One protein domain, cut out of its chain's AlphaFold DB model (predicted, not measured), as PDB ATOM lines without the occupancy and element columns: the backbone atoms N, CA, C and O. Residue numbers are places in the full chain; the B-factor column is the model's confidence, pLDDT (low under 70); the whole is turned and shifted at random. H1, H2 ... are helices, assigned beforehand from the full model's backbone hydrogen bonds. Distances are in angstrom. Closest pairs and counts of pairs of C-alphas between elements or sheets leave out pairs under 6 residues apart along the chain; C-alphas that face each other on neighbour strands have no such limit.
ATOM      1  N   THR A  41      81.483  53.918  87.673       89.94
ATOM      2  CA  THR A  41      80.789  52.684  87.282       89.94
ATOM      3  C   THR A  41      80.220  52.742  85.864       89.94
ATOM      4  O   THR A  41      80.191  51.721  85.180       89.94
ATOM      5  N   SER A  42      79.783  53.917  85.396       91.25
ATOM      6  CA  SER A  42      79.245  54.070  84.038       91.25
ATOM      7  C   SER A  42      80.317  53.867  82.965       91.25
ATOM      8  O   SER A  42      80.060  53.172  81.986       91.25
ATOM      9  N   SER A  43      81.515  54.426  83.156       87.81
ATOM     10  CA  SER A  43      82.633  54.274  82.215       87.81
ATOM     11  C   SER A  43      83.235  52.871  82.298       87.81
ATOM     12  O   SER A  43      83.501  52.234  81.282       87.81
ATOM     13  N   CYS A  44      83.365  52.336  83.513       89.88
ATOM     14  CA  CYS A  44      83.941  51.013  83.740       89.88
ATOM     15  C   CYS A  44      83.029  49.852  83.309       89.88
ATOM     16  O   CYS A  44      83.524  48.751  83.074       89.88
ATOM     17  N   ASN A  45      81.718  50.067  83.150       90.94
ATOM     18  CA  ASN A  45      80.783  49.008  82.744       90.94
ATOM     19  C   ASN A  45      81.113  48.404  81.371       90.94
ATOM     20  O   ASN A  45      80.869  47.224  81.140       90.94
ATOM     21  N   VAL A  46      81.702  49.203  80.476       86.25
ATOM     22  CA  VAL A  46      82.097  48.768  79.127       86.25
ATOM     23  C   VAL A  46      83.249  47.756  79.179       86.25
ATOM     24  O   VAL A  46      83.341  46.865  78.340       86.25
ATOM     25  N   VAL A  47      84.096  47.841  80.207       85.56
ATOM     26  CA  VAL A  47      85.320  47.036  80.348       85.56
ATOM     27  C   VAL A  47      85.047  45.656  80.951       85.56
ATOM     28  O   VAL A  47      85.688  44.672  80.581       85.56
ATOM     29  N   ILE A  48      84.071  45.556  81.857       86.50
ATOM     30  CA  ILE A  48      83.718  44.311  82.559       86.50
ATOM     31  C   ILE A  48      83.468  43.123  81.605       86.50
ATOM     32  O   ILE A  48      84.066  42.064  81.822       86.50
ATOM     33  N   PRO A  49      82.627  43.229  80.553       89.06
ATOM     34  CA  PRO A  49      82.362  42.093  79.668       89.06
ATOM     35  C   PRO A  49      83.589  41.680  78.844       89.06
ATOM     36  O   PRO A  49      83.777  40.490  78.591       89.06
ATOM     37  N   ILE A  50      84.445  42.635  78.472       88.88
ATOM     38  CA  ILE A  50      85.690  42.392  77.727       88.88
ATOM     39  C   ILE A  50      86.663  41.596  78.597       88.88
ATOM     40  O   ILE A  50      87.221  40.582  78.176       88.88
ATOM     41  N   TYR A  51      86.792  42.003  79.855       84.81
ATOM     42  CA  TYR A  51      87.616  41.317  80.836       84.81
ATOM     43  C   TYR A  51      87.142  39.871  81.092       84.81
ATOM     44  O   TYR A  51      87.938  38.925  81.096       84.81
ATOM     45  N   GLN A  52      85.830  39.669  81.247       86.50
ATOM     46  CA  GLN A  52      85.238  38.331  81.381       86.50
ATOM     47  C   GLN A  52      85.483  37.472  80.130       86.50
ATOM     48  O   GLN A  52      85.765  36.277  80.232       86.50
ATOM     49  N   ALA A  53      85.436  38.065  78.937       87.94
ATOM     50  CA  ALA A  53      85.763  37.354  77.708       87.94
ATOM     51  C   ALA A  53      87.240  36.922  77.660       87.94
ATOM     52  O   ALA A  53      87.518  35.760  77.361       87.94
ATOM     53  N   CYS A  54      88.177  37.801  78.032       83.81
ATOM     54  CA  CYS A  54      89.601  37.452  78.109       83.81
ATOM     55  C   CYS A  54      89.864  36.304  79.099       83.81
ATOM     56  O   CYS A  54      90.559  35.343  78.771       83.81
ATOM     57  N   THR A  55      89.272  36.358  80.295       81.19
ATOM     58  CA  THR A  55      89.498  35.348  81.348       81.19
ATOM     59  C   THR A  55      88.845  34.000  81.059       81.19
ATOM     60  O   THR A  55      89.378  32.962  81.449       81.19
ATOM     61  N   THR A  56      87.724  33.985  80.337       86.62
ATOM     62  CA  THR A  56      87.062  32.746  79.892       86.62
ATOM     63  C   THR A  56      87.719  32.116  78.659       86.62
ATOM     64  O   THR A  56      87.277  31.061  78.202       86.62
ATOM     65  N   GLY A  57      88.784  32.725  78.123       83.75
ATOM     66  CA  GLY A  57      89.480  32.256  76.923       83.75
ATOM     67  C   GLY A  57      88.751  32.585  75.617       83.75
ATOM     68  O   GLY A  57      89.090  32.038  74.568       83.75
ATOM     69  N   ASN A  58      87.754  33.474  75.650       87.94
ATOM     70  CA  ASN A  58      87.088  33.971  74.454       87.94
ATOM     71  C   ASN A  58      87.947  35.061  73.798       87.94
ATOM     72  O   ASN A  58      87.827  36.250  74.097       87.94
ATOM     73  N   THR A  59      88.808  34.641  72.873       85.75
ATOM     74  CA  THR A  59      89.734  35.520  72.145       85.75
ATOM     75  C   THR A  59      89.030  36.621  71.358       85.75
ATOM     76  O   THR A  59      89.507  37.749  71.362       85.75
ATOM     77  N   ASN A  60      87.873  36.344  70.746       88.50
ATOM     78  CA  ASN A  60      87.101  37.354  70.012       88.50
ATOM     79  C   ASN A  60      86.552  38.444  70.936       88.50
ATOM     80  O   ASN A  60      86.626  39.624  70.609       88.50
ATOM     81  N   GLY A  61      86.021  38.064  72.099       89.19
ATOM     82  CA  GLY A  61      85.570  39.054  73.076       89.19
ATOM     83  C   GLY A  61      86.734  39.790  73.744       89.19
ATOM     84  O   GLY A  61      86.584  40.949  74.107       89.19
ATOM     85  N   CYS A  62      87.906  39.159  73.849       88.00
ATOM     86  CA  CYS A  62      89.114  39.820  74.336       88.00
ATOM     87  C   CYS A  62      89.641  40.863  73.341       88.00
ATOM     88  O   CYS A  62      89.968  41.980  73.729       88.00
ATOM     89  N   LEU A  63      89.620  40.538  72.045       90.44
ATOM     90  CA  LEU A  63      89.958  41.455  70.953       90.44
ATOM     91  C   LEU A  63      89.037  42.677  70.879       90.44
ATOM     92  O   LEU A  63      89.434  43.685  70.303       90.44
ATOM     93  N   ALA A  64      87.854  42.639  71.501       93.38
ATOM     94  CA  ALA A  64      86.990  43.812  71.600       93.38
ATOM     95  C   ALA A  64      87.669  44.975  72.347       93.38
ATOM     96  O   ALA A  64      87.344  46.127  72.075       93.38
ATOM     97  N   VAL A  65      88.654  44.711  73.222       90.94
ATOM     98  CA  VAL A  65      89.459  45.770  73.863       90.94
ATOM     99  C   VAL A  65      90.223  46.615  72.843       90.94
ATOM    100  O   VAL A  65      90.469  47.793  73.079       90.94
ATOM    101  N   CYS A  66      90.575  46.017  71.703       93.81
ATOM    102  CA  CYS A  66      91.321  46.660  70.631       93.81
ATOM    103  C   CYS A  66      90.432  47.489  69.700       93.81
ATOM    104  O   CYS A  66      90.934  48.108  68.763       93.81
ATOM    105  N   GLU A  67      89.120  47.540  69.933       94.94
ATOM    106  CA  GLU A  67      88.288  48.541  69.280       94.94
ATOM    107  C   GLU A  67      88.499  49.896  69.954       94.94
ATOM    108  O   GLU A  67      88.375  50.024  71.172       94.94
ATOM    109  N   GLN A  68      88.751  50.931  69.154       93.50
ATOM    110  CA  GLN A  68      89.039  52.283  69.639       93.50
ATOM    111  C   GLN A  68      88.005  52.795  70.659       93.50
ATOM    112  O   GLN A  68      88.377  53.422  71.646       93.50
ATOM    113  N   SER A  69      86.716  52.504  70.457       93.62
ATOM    114  CA  SER A  69      85.638  52.908  71.372       93.62
ATOM    115  C   SER A  69      85.744  52.237  72.745       93.62
ATOM    116  O   SER A  69      85.541  52.887  73.770       93.62
ATOM    117  N   ASN A  70      86.083  50.946  72.774       92.69
ATOM    118  CA  ASN A  70      86.243  50.186  74.012       92.69
ATOM    119  C   ASN A  70      87.554  50.550  74.710       92.69
ATOM    120  O   ASN A  70      87.575  50.695  75.930       92.69
ATOM    121  N   PHE A  71      88.620  50.765  73.936       92.19
ATOM    122  CA  PHE A  71      89.898  51.239  74.446       92.19
ATOM    123  C   PHE A  71      89.775  52.629  75.083       92.19
ATOM    124  O   PHE A  71      90.240  52.833  76.198       92.19
ATOM    125  N   SER A  72      89.085  53.582  74.443       91.94
ATOM    126  CA  SER A  72      88.815  54.884  75.069       91.94
ATOM    127  C   SER A  72      87.984  54.739  76.346       91.94
ATOM    128  O   SER A  72      88.348  55.328  77.356       91.94
ATOM    129  N   GLY A  73      86.946  53.892  76.351       91.88
ATOM    130  CA  GLY A  73      86.167  53.608  77.565       91.88
ATOM    131  C   GLY A  73      87.003  52.991  78.694       91.88
ATOM    132  O   GLY A  73      86.795  53.308  79.868       91.88
ATOM    133  N   PHE A  74      87.988  52.161  78.342       90.44
ATOM    134  CA  PHE A  74      88.981  51.638  79.273       90.44
ATOM    135  C   PHE A  74      89.795  52.778  79.883       90.44
ATOM    136  O   PHE A  74      89.765  52.952  81.097       90.44
ATOM    137  N   ILE A  75      90.429  53.614  79.057       90.62
ATOM    138  CA  ILE A  75      91.212  54.775  79.510       90.62
ATOM    139  C   ILE A  75      90.373  55.734  80.375       90.62
ATOM    140  O   ILE A  75      90.845  56.205  81.408       90.62
ATOM    141  N   ASP A  76      89.118  55.998  80.008       90.69
ATOM    142  CA  ASP A  76      88.200  56.839  80.788       90.69
ATOM    143  C   ASP A  76      87.858  56.231  82.153       90.69
ATOM    144  O   ASP A  76      87.811  56.946  83.157       90.69
ATOM    145  N   CYS A  77      87.644  54.914  82.218       90.56
ATOM    146  CA  CYS A  77      87.465  54.212  83.488       90.56
ATOM    147  C   CYS A  77      88.689  54.409  84.397       90.56
ATOM    148  O   CYS A  77      88.520  54.755  85.567       90.56
ATOM    149  N   PHE A  78      89.902  54.283  83.852       86.50
ATOM    150  CA  PHE A  78      91.140  54.528  84.595       86.50
ATOM    151  C   PHE A  78      91.251  55.944  85.113       86.50
ATOM    152  O   PHE A  78      91.346  56.137  86.321       86.50
ATOM    153  N   ASN A  79      91.178  56.926  84.216       88.25
ATOM    154  CA  ASN A  79      91.302  58.329  84.591       88.25
ATOM    155  C   ASN A  79      90.243  58.714  85.635       88.25
ATOM    156  O   ASN A  79      90.516  59.519  86.522       88.25
ATOM    157  N   CYS A  80      89.044  58.126  85.569       89.44
ATOM    158  CA  CYS A  80      88.016  58.348  86.576       89.44
ATOM    159  C   CYS A  80      88.408  57.769  87.943       89.44
ATOM    160  O   CYS A  80      88.264  58.463  88.950       89.44
ATOM    161  N   VAL A  81      88.907  56.530  88.000       86.19
ATOM    162  CA  VAL A  81      89.356  55.913  89.260       86.19
ATOM    163  C   VAL A  81      90.531  56.695  89.848       86.19
ATOM    164  O   VAL A  81      90.498  57.033  91.029       86.19
ATOM    165  N   GLU A  82      91.510  57.076  89.022       84.06
ATOM    166  CA  GLU A  82      92.640  57.910  89.453       84.06
ATOM    167  C   GLU A  82      92.181  59.277  89.979       84.06
ATOM    168  O   GLU A  82      92.725  59.776  90.959       84.06
ATOM    169  N   ALA A  83      91.155  59.881  89.369       84.50
ATOM    170  CA  ALA A  83      90.608  61.162  89.813       84.50
ATOM    171  C   ALA A  83      89.837  61.077  91.144       84.50
ATOM    172  O   ALA A  83      89.661  62.098  91.809       84.50
ATOM    173  N   GLN A  84      89.347  59.892  91.523       83.38
ATOM    174  CA  GLN A  84      88.633  59.671  92.788       83.38
ATOM    175  C   GLN A  84      89.579  59.332  93.951       83.38
ATOM    176  O   GLN A  84      89.202  59.495  95.113       83.38
ATOM    177  N   GLU A  85      90.808  58.903  93.661       79.62
ATOM    178  CA  GLU A  85      91.844  58.656  94.662       79.62
ATOM    179  C   GLU A  85      92.327  59.984  95.265       79.62
ATOM    180  O   GLU A  85      93.099  60.734  94.667       79.62
ATOM    181  N   ALA A  86      91.905  60.275  96.498       69.31
ATOM    182  CA  ALA A  86      92.237  61.523  97.197       69.31
ATOM    183  C   ALA A  86      93.747  61.723  97.461       69.31
ATOM    184  O   ALA A  86      94.162  62.817  97.848       69.31
ATOM    185  N   GLY A  87      94.568  60.685  97.267       73.19
ATOM    186  CA  GLY A  87      96.031  60.741  97.351       73.19
ATOM    187  C   GLY A  87      96.760  60.804  96.015       73.19
ATOM    188  O   GLY A  87      97.981  60.954  96.009       73.19
ATOM    189  N   GLY A  88      96.028  60.707  94.902       71.00
ATOM    190  CA  GLY A  88      96.606  60.477  93.586       71.00
ATOM    191  C   GLY A  88      97.305  59.118  93.475       71.00
ATOM    192  O   GLY A  88      97.665  58.470  94.459       71.00
ATOM    193  N   VAL A  89      97.523  58.684  92.239       76.50
ATOM    194  CA  VAL A  89      98.272  57.459  91.963       76.50
ATOM    195  C   VAL A  89      99.775  57.745  92.060       76.50
ATOM    196  O   VAL A  89     100.252  58.735  91.498       76.50
ATOM    197  N   PRO A  90     100.565  56.911  92.762       77.88
ATOM    198  CA  PRO A  90     102.008  57.101  92.828       77.88
ATOM    199  C   PRO A  90     102.639  57.007  91.431       77.88
ATOM    200  O   PRO A  90     102.334  56.102  90.658       77.88
ATOM    201  N   ALA A  91     103.581  57.904  91.122       77.75
ATOM    202  CA  ALA A  91     104.186  58.021  89.788       77.75
ATOM    203  C   ALA A  91     104.822  56.716  89.266       77.75
ATOM    204  O   ALA A  91     104.797  56.445  88.070       77.75
ATOM    205  N   SER A  92     105.366  55.882  90.158       75.31
ATOM    206  CA  SER A  92     105.903  54.561  89.807       75.31
ATOM    207  C   SER A  92     104.833  53.608  89.273       75.31
ATOM    208  O   SER A  92     105.104  52.810  88.383       75.31
ATOM    209  N   LEU A  93     103.620  53.700  89.813       74.75
ATOM    210  CA  LEU A  93     102.482  52.883  89.412       74.75
ATOM    211  C   LEU A  93     101.870  53.413  88.116       74.75
ATOM    212  O   LEU A  93     101.528  52.626  87.243       74.75
ATOM    213  N   GLN A  94     101.841  54.735  87.948       79.38
ATOM    214  CA  GLN A  94     101.416  55.363  86.699       79.38
ATOM    215  C   GLN A  94     102.349  55.003  85.532       79.38
ATOM    216  O   GLN A  94     101.870  54.641  84.464       79.38
ATOM    217  N   ALA A  95     103.671  54.984  85.746       77.75
ATOM    218  CA  ALA A  95     104.635  54.527  84.737       77.75
ATOM    219  C   ALA A  95     104.467  53.038  84.378       77.75
ATOM    220  O   ALA A  95     104.642  52.649  83.220       77.75
ATOM    221  N   GLN A  96     104.119  52.201  85.361       79.62
ATOM    222  CA  GLN A  96     103.828  50.787  85.125       79.62
ATOM    223  C   GLN A  96     102.541  50.613  84.313       79.62
ATOM    224  O   GLN A  96     102.509  49.797  83.395       79.62
ATOM    225  N   LEU A  97     101.508  51.401  84.622       78.81
ATOM    226  CA  LEU A  97     100.262  51.431  83.865       78.81
ATOM    227  C   LEU A  97     100.493  51.903  82.425       78.81
ATOM    228  O   LEU A  97      99.991  51.272  81.506       78.81
ATOM    229  N   ASP A  98     101.278  52.959  82.216       82.56
ATOM    230  CA  ASP A  98     101.572  53.477  80.876       82.56
ATOM    231  C   ASP A  98     102.337  52.449  80.028       82.56
ATOM    232  O   ASP A  98     101.947  52.172  78.895       82.56
ATOM    233  N   SER A  99     103.338  51.783  80.623       82.81
ATOM    234  CA  SER A  99     104.071  50.685  79.969       82.81
ATOM    235  C   SER A  99     103.135  49.550  79.566       82.81
ATOM    236  O   SER A  99     103.189  49.068  78.441       82.81
ATOM    237  N   ALA A 100     102.233  49.172  80.473       81.44
ATOM    238  CA  ALA A 100     101.183  48.213  80.198       81.44
ATOM    239  C   ALA A 100     100.328  48.666  78.999       81.44
ATOM    240  O   ALA A 100     100.180  47.937  78.023       81.44
ATOM    241  N   ILE A 101      99.775  49.875  79.028       86.31
ATOM    242  CA  ILE A 101      98.909  50.349  77.944       86.31
ATOM    243  C   ILE A 101      99.635  50.368  76.595       86.31
ATOM    244  O   ILE A 101      99.021  50.027  75.581       86.31
ATOM    245  N   ASP A 102     100.923  50.702  76.566       85.69
ATOM    246  CA  ASP A 102     101.718  50.632  75.340       85.69
ATOM    247  C   ASP A 102     101.899  49.189  74.841       85.69
ATOM    248  O   ASP A 102     101.724  48.904  73.657       85.69
ATOM    249  N   GLU A 103     102.108  48.248  75.756       85.25
ATOM    250  CA  GLU A 103     102.136  46.813  75.467       85.25
ATOM    251  C   GLU A 103     100.795  46.283  74.934       85.25
ATOM    252  O   GLU A 103     100.767  45.450  74.023       85.25
ATOM    253  N   LEU A 104      99.670  46.767  75.466       84.94
ATOM    254  CA  LEU A 104      98.341  46.439  74.952       84.94
ATOM    255  C   LEU A 104      98.132  47.041  73.556       84.94
ATOM    256  O   LEU A 104      97.560  46.387  72.683       84.94
ATOM    257  N   LYS A 105      98.611  48.267  73.319       88.88
ATOM    258  CA  LYS A 105      98.567  48.910  71.997       88.88
ATOM    259  C   LYS A 105      99.359  48.115  70.965       88.88
ATOM    260  O   LYS A 105      98.859  47.933  69.855       88.88
ATOM    261  N   ASP A 106     100.539  47.615  71.321       86.25
ATOM    262  CA  ASP A 106     101.351  46.765  70.443       86.25
ATOM    263  C   ASP A 106     100.659  45.424  70.142       86.25
ATOM    264  O   ASP A 106     100.564  45.008  68.982       86.25
ATOM    265  N   ALA A 107     100.054  44.801  71.160       84.75
ATOM    266  CA  ALA A 107      99.254  43.589  70.987       84.75
ATOM    267  C   ALA A 107      98.052  43.821  70.053       84.75
ATOM    268  O   ALA A 107      97.792  43.024  69.146       84.75
ATOM    269  N   CYS A 108      97.349  44.945  70.216       88.38
ATOM    270  CA  CYS A 108      96.258  45.335  69.330       88.38
ATOM    271  C   CYS A 108      96.746  45.611  67.901       88.38
ATOM    272  O   CYS A 108      96.122  45.148  66.940       88.38
ATOM    273  N   ALA A 109      97.884  46.295  67.742       90.06
ATOM    274  CA  ALA A 109      98.474  46.570  66.436       90.06
ATOM    275  C   ALA A 109      98.856  45.269  65.715       90.06
ATOM    276  O   ALA A 109      98.567  45.114  64.526       90.06
ATOM    277  N   SER A 110      99.409  44.302  66.451       85.19
ATOM    278  CA  SER A 110      99.710  42.953  65.959       85.19
ATOM    279  C   SER A 110      98.450  42.181  65.549       85.19
ATOM    280  O   SER A 110      98.479  41.403  64.594       85.19
ATOM    281  N   ALA A 111      97.319  42.439  66.211       86.00
ATOM    282  CA  ALA A 111      96.005  41.926  65.832       86.00
ATOM    283  C   ALA A 111      95.343  42.692  64.663       86.00
ATOM    284  O   ALA A 111      94.220  42.371  64.270       86.00
ATOM    285  N   GLY A 112      96.019  43.694  64.090       89.75
ATOM    286  CA  GLY A 112      95.529  44.495  62.966       89.75
ATOM    287  C   GLY A 112      94.637  45.676  63.361       89.75
ATOM    288  O   GLY A 112      94.033  46.290  62.485       89.75
ATOM    289  N   SER A 113      94.551  46.005  64.653       91.00
ATOM    290  CA  SER A 113      93.780  47.142  65.168       91.00
ATOM    291  C   SER A 113      94.704  48.164  65.820       91.00
ATOM    292  O   SER A 113      95.327  47.899  66.841       91.00
ATOM    293  N   THR A 114      94.802  49.365  65.258       89.62
ATOM    294  CA  THR A 114      95.590  50.438  65.873       89.62
ATOM    295  C   THR A 114      94.698  51.256  66.795       89.62
ATOM    296  O   THR A 114      93.762  51.901  66.323       89.62
ATOM    297  N   VAL A 115      95.002  51.248  68.094       90.06
ATOM    298  CA  VAL A 115      94.310  52.078  69.085       90.06
ATOM    299  C   VAL A 115      95.182  53.236  69.550       90.06
ATOM    300  O   VAL A 115      96.408  53.140  69.623       90.06
ATOM    301  N   THR A 116      94.536  54.356  69.847       88.44
ATOM    302  CA  THR A 116      95.180  55.590  70.305       88.44
ATOM    303  C   THR A 116      94.614  56.019  71.650       88.44
ATOM    304  O   THR A 116      93.419  55.893  71.906       88.44
ATOM    305  N   GLY A 117      95.486  56.519  72.521       81.50
ATOM    306  CA  GLY A 117      95.145  56.947  73.872       81.50
ATOM    307  C   GLY A 117      96.306  56.695  74.825       81.50
ATOM    308  O   GLY A 117      97.100  55.779  74.615       81.50
ATOM    309  N   SER A 118      96.392  57.537  75.845       78.62
ATOM    310  CA  SER A 118      97.309  57.410  76.976       78.62
ATOM    311  C   SER A 118      96.549  57.808  78.232       78.62
ATOM    312  O   SER A 118      95.572  58.565  78.160       78.62
ATOM    313  N   LEU A 119      96.998  57.308  79.378       76.38
ATOM    314  CA  LEU A 119      96.530  57.818  80.661       76.38
ATOM    315  C   LEU A 119      96.906  59.296  80.749       76.38
ATOM    316  O   LEU A 119      98.021  59.690  80.396       76.38
ATOM    317  N   SER A 120      95.963  60.138  81.163       68.81
ATOM    318  CA  SER A 120      96.310  61.531  81.414       68.81
ATOM    319  C   SER A 120      97.103  61.559  82.706       68.81
ATOM    320  O   SER A 120      96.564  61.188  83.739       68.81
ATOM    321  N   ASN A 121      98.365  61.999  82.645       53.31
ATOM    322  CA  ASN A 121      99.203  62.216  83.823       53.31
ATOM    323  C   ASN A 121      98.414  63.045  84.846       53.31
ATOM    324  O   ASN A 121      98.282  64.266  84.704       53.31
ATOM    325  N   ALA A 122      97.853  62.374  85.850       49.69
ATOM    326  CA  ALA A 122      97.176  63.041  86.939       49.69
ATOM    327  C   ALA A 122      98.195  63.981  87.591       49.69
ATOM    328  O   ALA A 122      99.316  63.587  87.918       49.69
ATOM    329  N   GLY A 133      94.983  50.299 102.051       41.69
ATOM    330  CA  GLY A 133      95.536  49.099 101.403       41.69
ATOM    331  C   GLY A 133      94.615  48.366 100.414       41.69
ATOM    332  O   GLY A 133      95.051  47.379  99.829       41.69
ATOM    333  N   SER A 134      93.373  48.817 100.226       43.19
ATOM    334  CA  SER A 134      92.419  48.262  99.255       43.19
ATOM    335  C   SER A 134      92.632  48.823  97.843       43.19
ATOM    336  O   SER A 134      92.384  48.131  96.858       43.19
ATOM    337  N   ASP A 135      93.143  50.049  97.743       46.16
ATOM    338  CA  ASP A 135      93.140  50.848  96.512       46.16
ATOM    339  C   ASP A 135      94.379  50.545  95.642       46.16
ATOM    340  O   ASP A 135      94.309  50.433  94.416       46.16
ATOM    341  N   ALA A 136      95.502  50.219  96.292       50.81
ATOM    342  CA  ALA A 136      96.691  49.661  95.641       50.81
ATOM    343  C   ALA A 136      96.421  48.299  94.965       50.81
ATOM    344  O   ALA A 136      97.088  47.942  93.993       50.81
ATOM    345  N   GLY A 137      95.434  47.547  95.460       48.69
ATOM    346  CA  GLY A 137      95.071  46.229  94.946       48.69
ATOM    347  C   GLY A 137      94.438  46.262  93.550       48.69
ATOM    348  O   GLY A 137      94.759  45.417  92.708       48.69
ATOM    349  N   LEU A 138      93.621  47.284  93.268       53.09
ATOM    350  CA  LEU A 138      93.031  47.534  91.949       53.09
ATOM    351  C   LEU A 138      94.100  47.853  90.902       53.09
ATOM    352  O   LEU A 138      94.090  47.291  89.812       53.09
ATOM    353  N   LEU A 139      95.054  48.718  91.237       55.62
ATOM    354  CA  LEU A 139      96.093  49.169  90.306       55.62
ATOM    355  C   LEU A 139      97.191  48.118  90.084       55.62
ATOM    356  O   LEU A 139      97.599  47.899  88.943       55.62
ATOM    357  N   SER A 140      97.626  47.414  91.142       52.50
ATOM    358  CA  SER A 140      98.448  46.196  90.996       52.50
ATOM    359  C   SER A 140      97.707  45.119  90.223       52.50
ATOM    360  O   SER A 140      98.328  44.401  89.453       52.50
ATOM    361  N   SER A 141      96.380  45.093  90.395       55.09
ATOM    362  CA  SER A 141      95.424  44.510  89.469       55.09
ATOM    363  C   SER A 141      95.891  44.763  88.062       55.09
ATOM    364  O   SER A 141      96.521  43.932  87.430       55.09
ATOM    365  N   ILE A 142      95.653  45.993  87.640       57.09
ATOM    366  CA  ILE A 142      95.735  46.503  86.275       57.09
ATOM    367  C   ILE A 142      97.049  46.178  85.567       57.09
ATOM    368  O   ILE A 142      97.022  45.709  84.424       57.09
ATOM    369  N   ALA A 143      98.170  46.317  86.261       56.47
ATOM    370  CA  ALA A 143      99.466  45.921  85.728       56.47
ATOM    371  C   ALA A 143      99.543  44.419  85.353       56.47
ATOM    372  O   ALA A 143     100.118  44.076  84.317       56.47
ATOM    373  N   ASP A 144      98.933  43.522  86.138       56.34
ATOM    374  CA  ASP A 144      98.908  42.065  85.904       56.34
ATOM    375  C   ASP A 144      98.026  41.629  84.705       56.34
ATOM    376  O   ASP A 144      98.311  40.627  84.047       56.34
ATOM    377  N   PHE A 145      96.948  42.352  84.368       57.28
ATOM    378  CA  PHE A 145      96.129  42.043  83.172       57.28
ATOM    379  C   PHE A 145      96.897  42.380  81.925       57.28
ATOM    380  O   PHE A 145      96.888  41.606  80.976       57.28
ATOM    381  N   THR A 146      97.556  43.526  81.915       54.03
ATOM    382  CA  THR A 146      98.202  43.959  80.695       54.03
ATOM    383  C   THR A 146      99.462  43.157  80.407       54.03
ATOM    384  O   THR A 146      99.679  42.719  79.287       54.03
ATOM    385  N   THR A 147     100.221  42.803  81.437       54.12
ATOM    386  CA  THR A 147     101.280  41.795  81.287       54.12
ATOM    387  C   THR A 147     100.749  40.458  80.782       54.12
ATOM    388  O   THR A 147     101.370  39.808  79.940       54.12
ATOM    389  N   ALA A 148      99.569  40.039  81.239       50.44
ATOM    390  CA  ALA A 148      98.961  38.822  80.734       50.44
ATOM    391  C   ALA A 148      98.473  38.952  79.283       50.44
ATOM    392  O   ALA A 148      98.621  37.993  78.533       50.44
ATOM    393  N   VAL A 149      97.918  40.102  78.878       50.62
ATOM    394  CA  VAL A 149      97.426  40.346  77.508       50.62
ATOM    395  C   VAL A 149      98.568  40.450  76.502       50.62
ATOM    396  O   VAL A 149      98.402  40.055  75.353       50.62
TER     397      VAL A 149
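This is residues 41 to 122 and 133 to 149 of the 237 residues of an uncharacterized protein of Kwoniella shandongensis (UniProt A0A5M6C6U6). Three long helices, H4, H5 and H6, lie lengthwise with their centres in a loose triangle, H4 running against the other two; the short H1 packs on residues 73 to 77 of H4, on its side away from H5, and the hairpin of H2 and H3 lies toward the end where H4 begins and H5 ends. H5 and H6 are side by side, H4 stands off from both across a gap, and residues 111 to 122, with no named element, run back lengthwise after H5. The printed part has 99 residues with six named helices, in the order H1 to H6, and no named strand; its class is all helix. It is compact, with a radius of gyration of the C-alphas of 13.0 A, and elongated, spanning 37 by 22 by 22 A.

H1, residues 41 to 44, begins at C-alpha 41 at (80.789, 52.684, 87.282) and is 5.0 A long. H2, residues 47 to 55, measures 12.5 A, and H3, residues 59 to 66, 11.4 A. H4, residues 68 to 84, is 24.3 A long and begins at C-alpha 68 at (89.039, 52.283, 69.639). H5, residues 91 to 110, the longest helix by residues, is 28.5 A long. H6, residues 135 to 149, is 22.1 A long and ends at C-alpha 149 at (97.426, 40.346, 77.508).

H1 touches H4 at residues 73 to 77 alone, with the C-alphas of Cys 44 and Cys 77 closest at 4.8 A. H1 and H2 meet only through their link. H2 and H3 form a helical hairpin and touch at a steep tilt of 40 degrees, opposite ways; their closest C-alphas, of Cys 54 and Cys 62, are 4.5 A apart. H2 and H4 only just touch, with 3 pairs of C-alphas within 8 A, the closest being Val 47 and Phe 74 at 6.0 A. H3 and H4 touch only at the corner, and only just, with 3 such pairs; the closest C-alphas are those of Val 65 and Phe 71, 5.5 A apart. H3 only just touches H5, with 3 pairs, at residues 105 to 108 of H5 alone; the C-alphas of Cys 66 and Cys 108 are closest, at 5.3 A. H5 and H6 touch at a shallow tilt of 26 degrees, the same way, closest at the C-alphas of Ala 100 and Thr 146, 5.2 A. H4 and H6 are near each other, while H1 and H5 are apart. Helix packing is mostly crossed, the helices that touch standing mostly at steep tilts. Every O i to N i+4 pair is within hydrogen-bond range in H2, H4 and H5; H3 has 2 of 4 and H6 10 of 11, and H1 is too short for such a pair.

The two C-alphas farthest apart, of Gly 112 and Gly 133, are 38.7 A apart. Residues 123 to 132 are not printed, and C-alphas 122 and 133 are 20.2 A apart across the cut, which lies in the link from H5 to H6. Of the links that are printed whole, H4 to H5 is short and the others are tight. The mean pLDDT of the printed part is 79.1; residue 86, residues 120 to 122 and residues 133 to 149 are under 70, and H6 has a mean of 53.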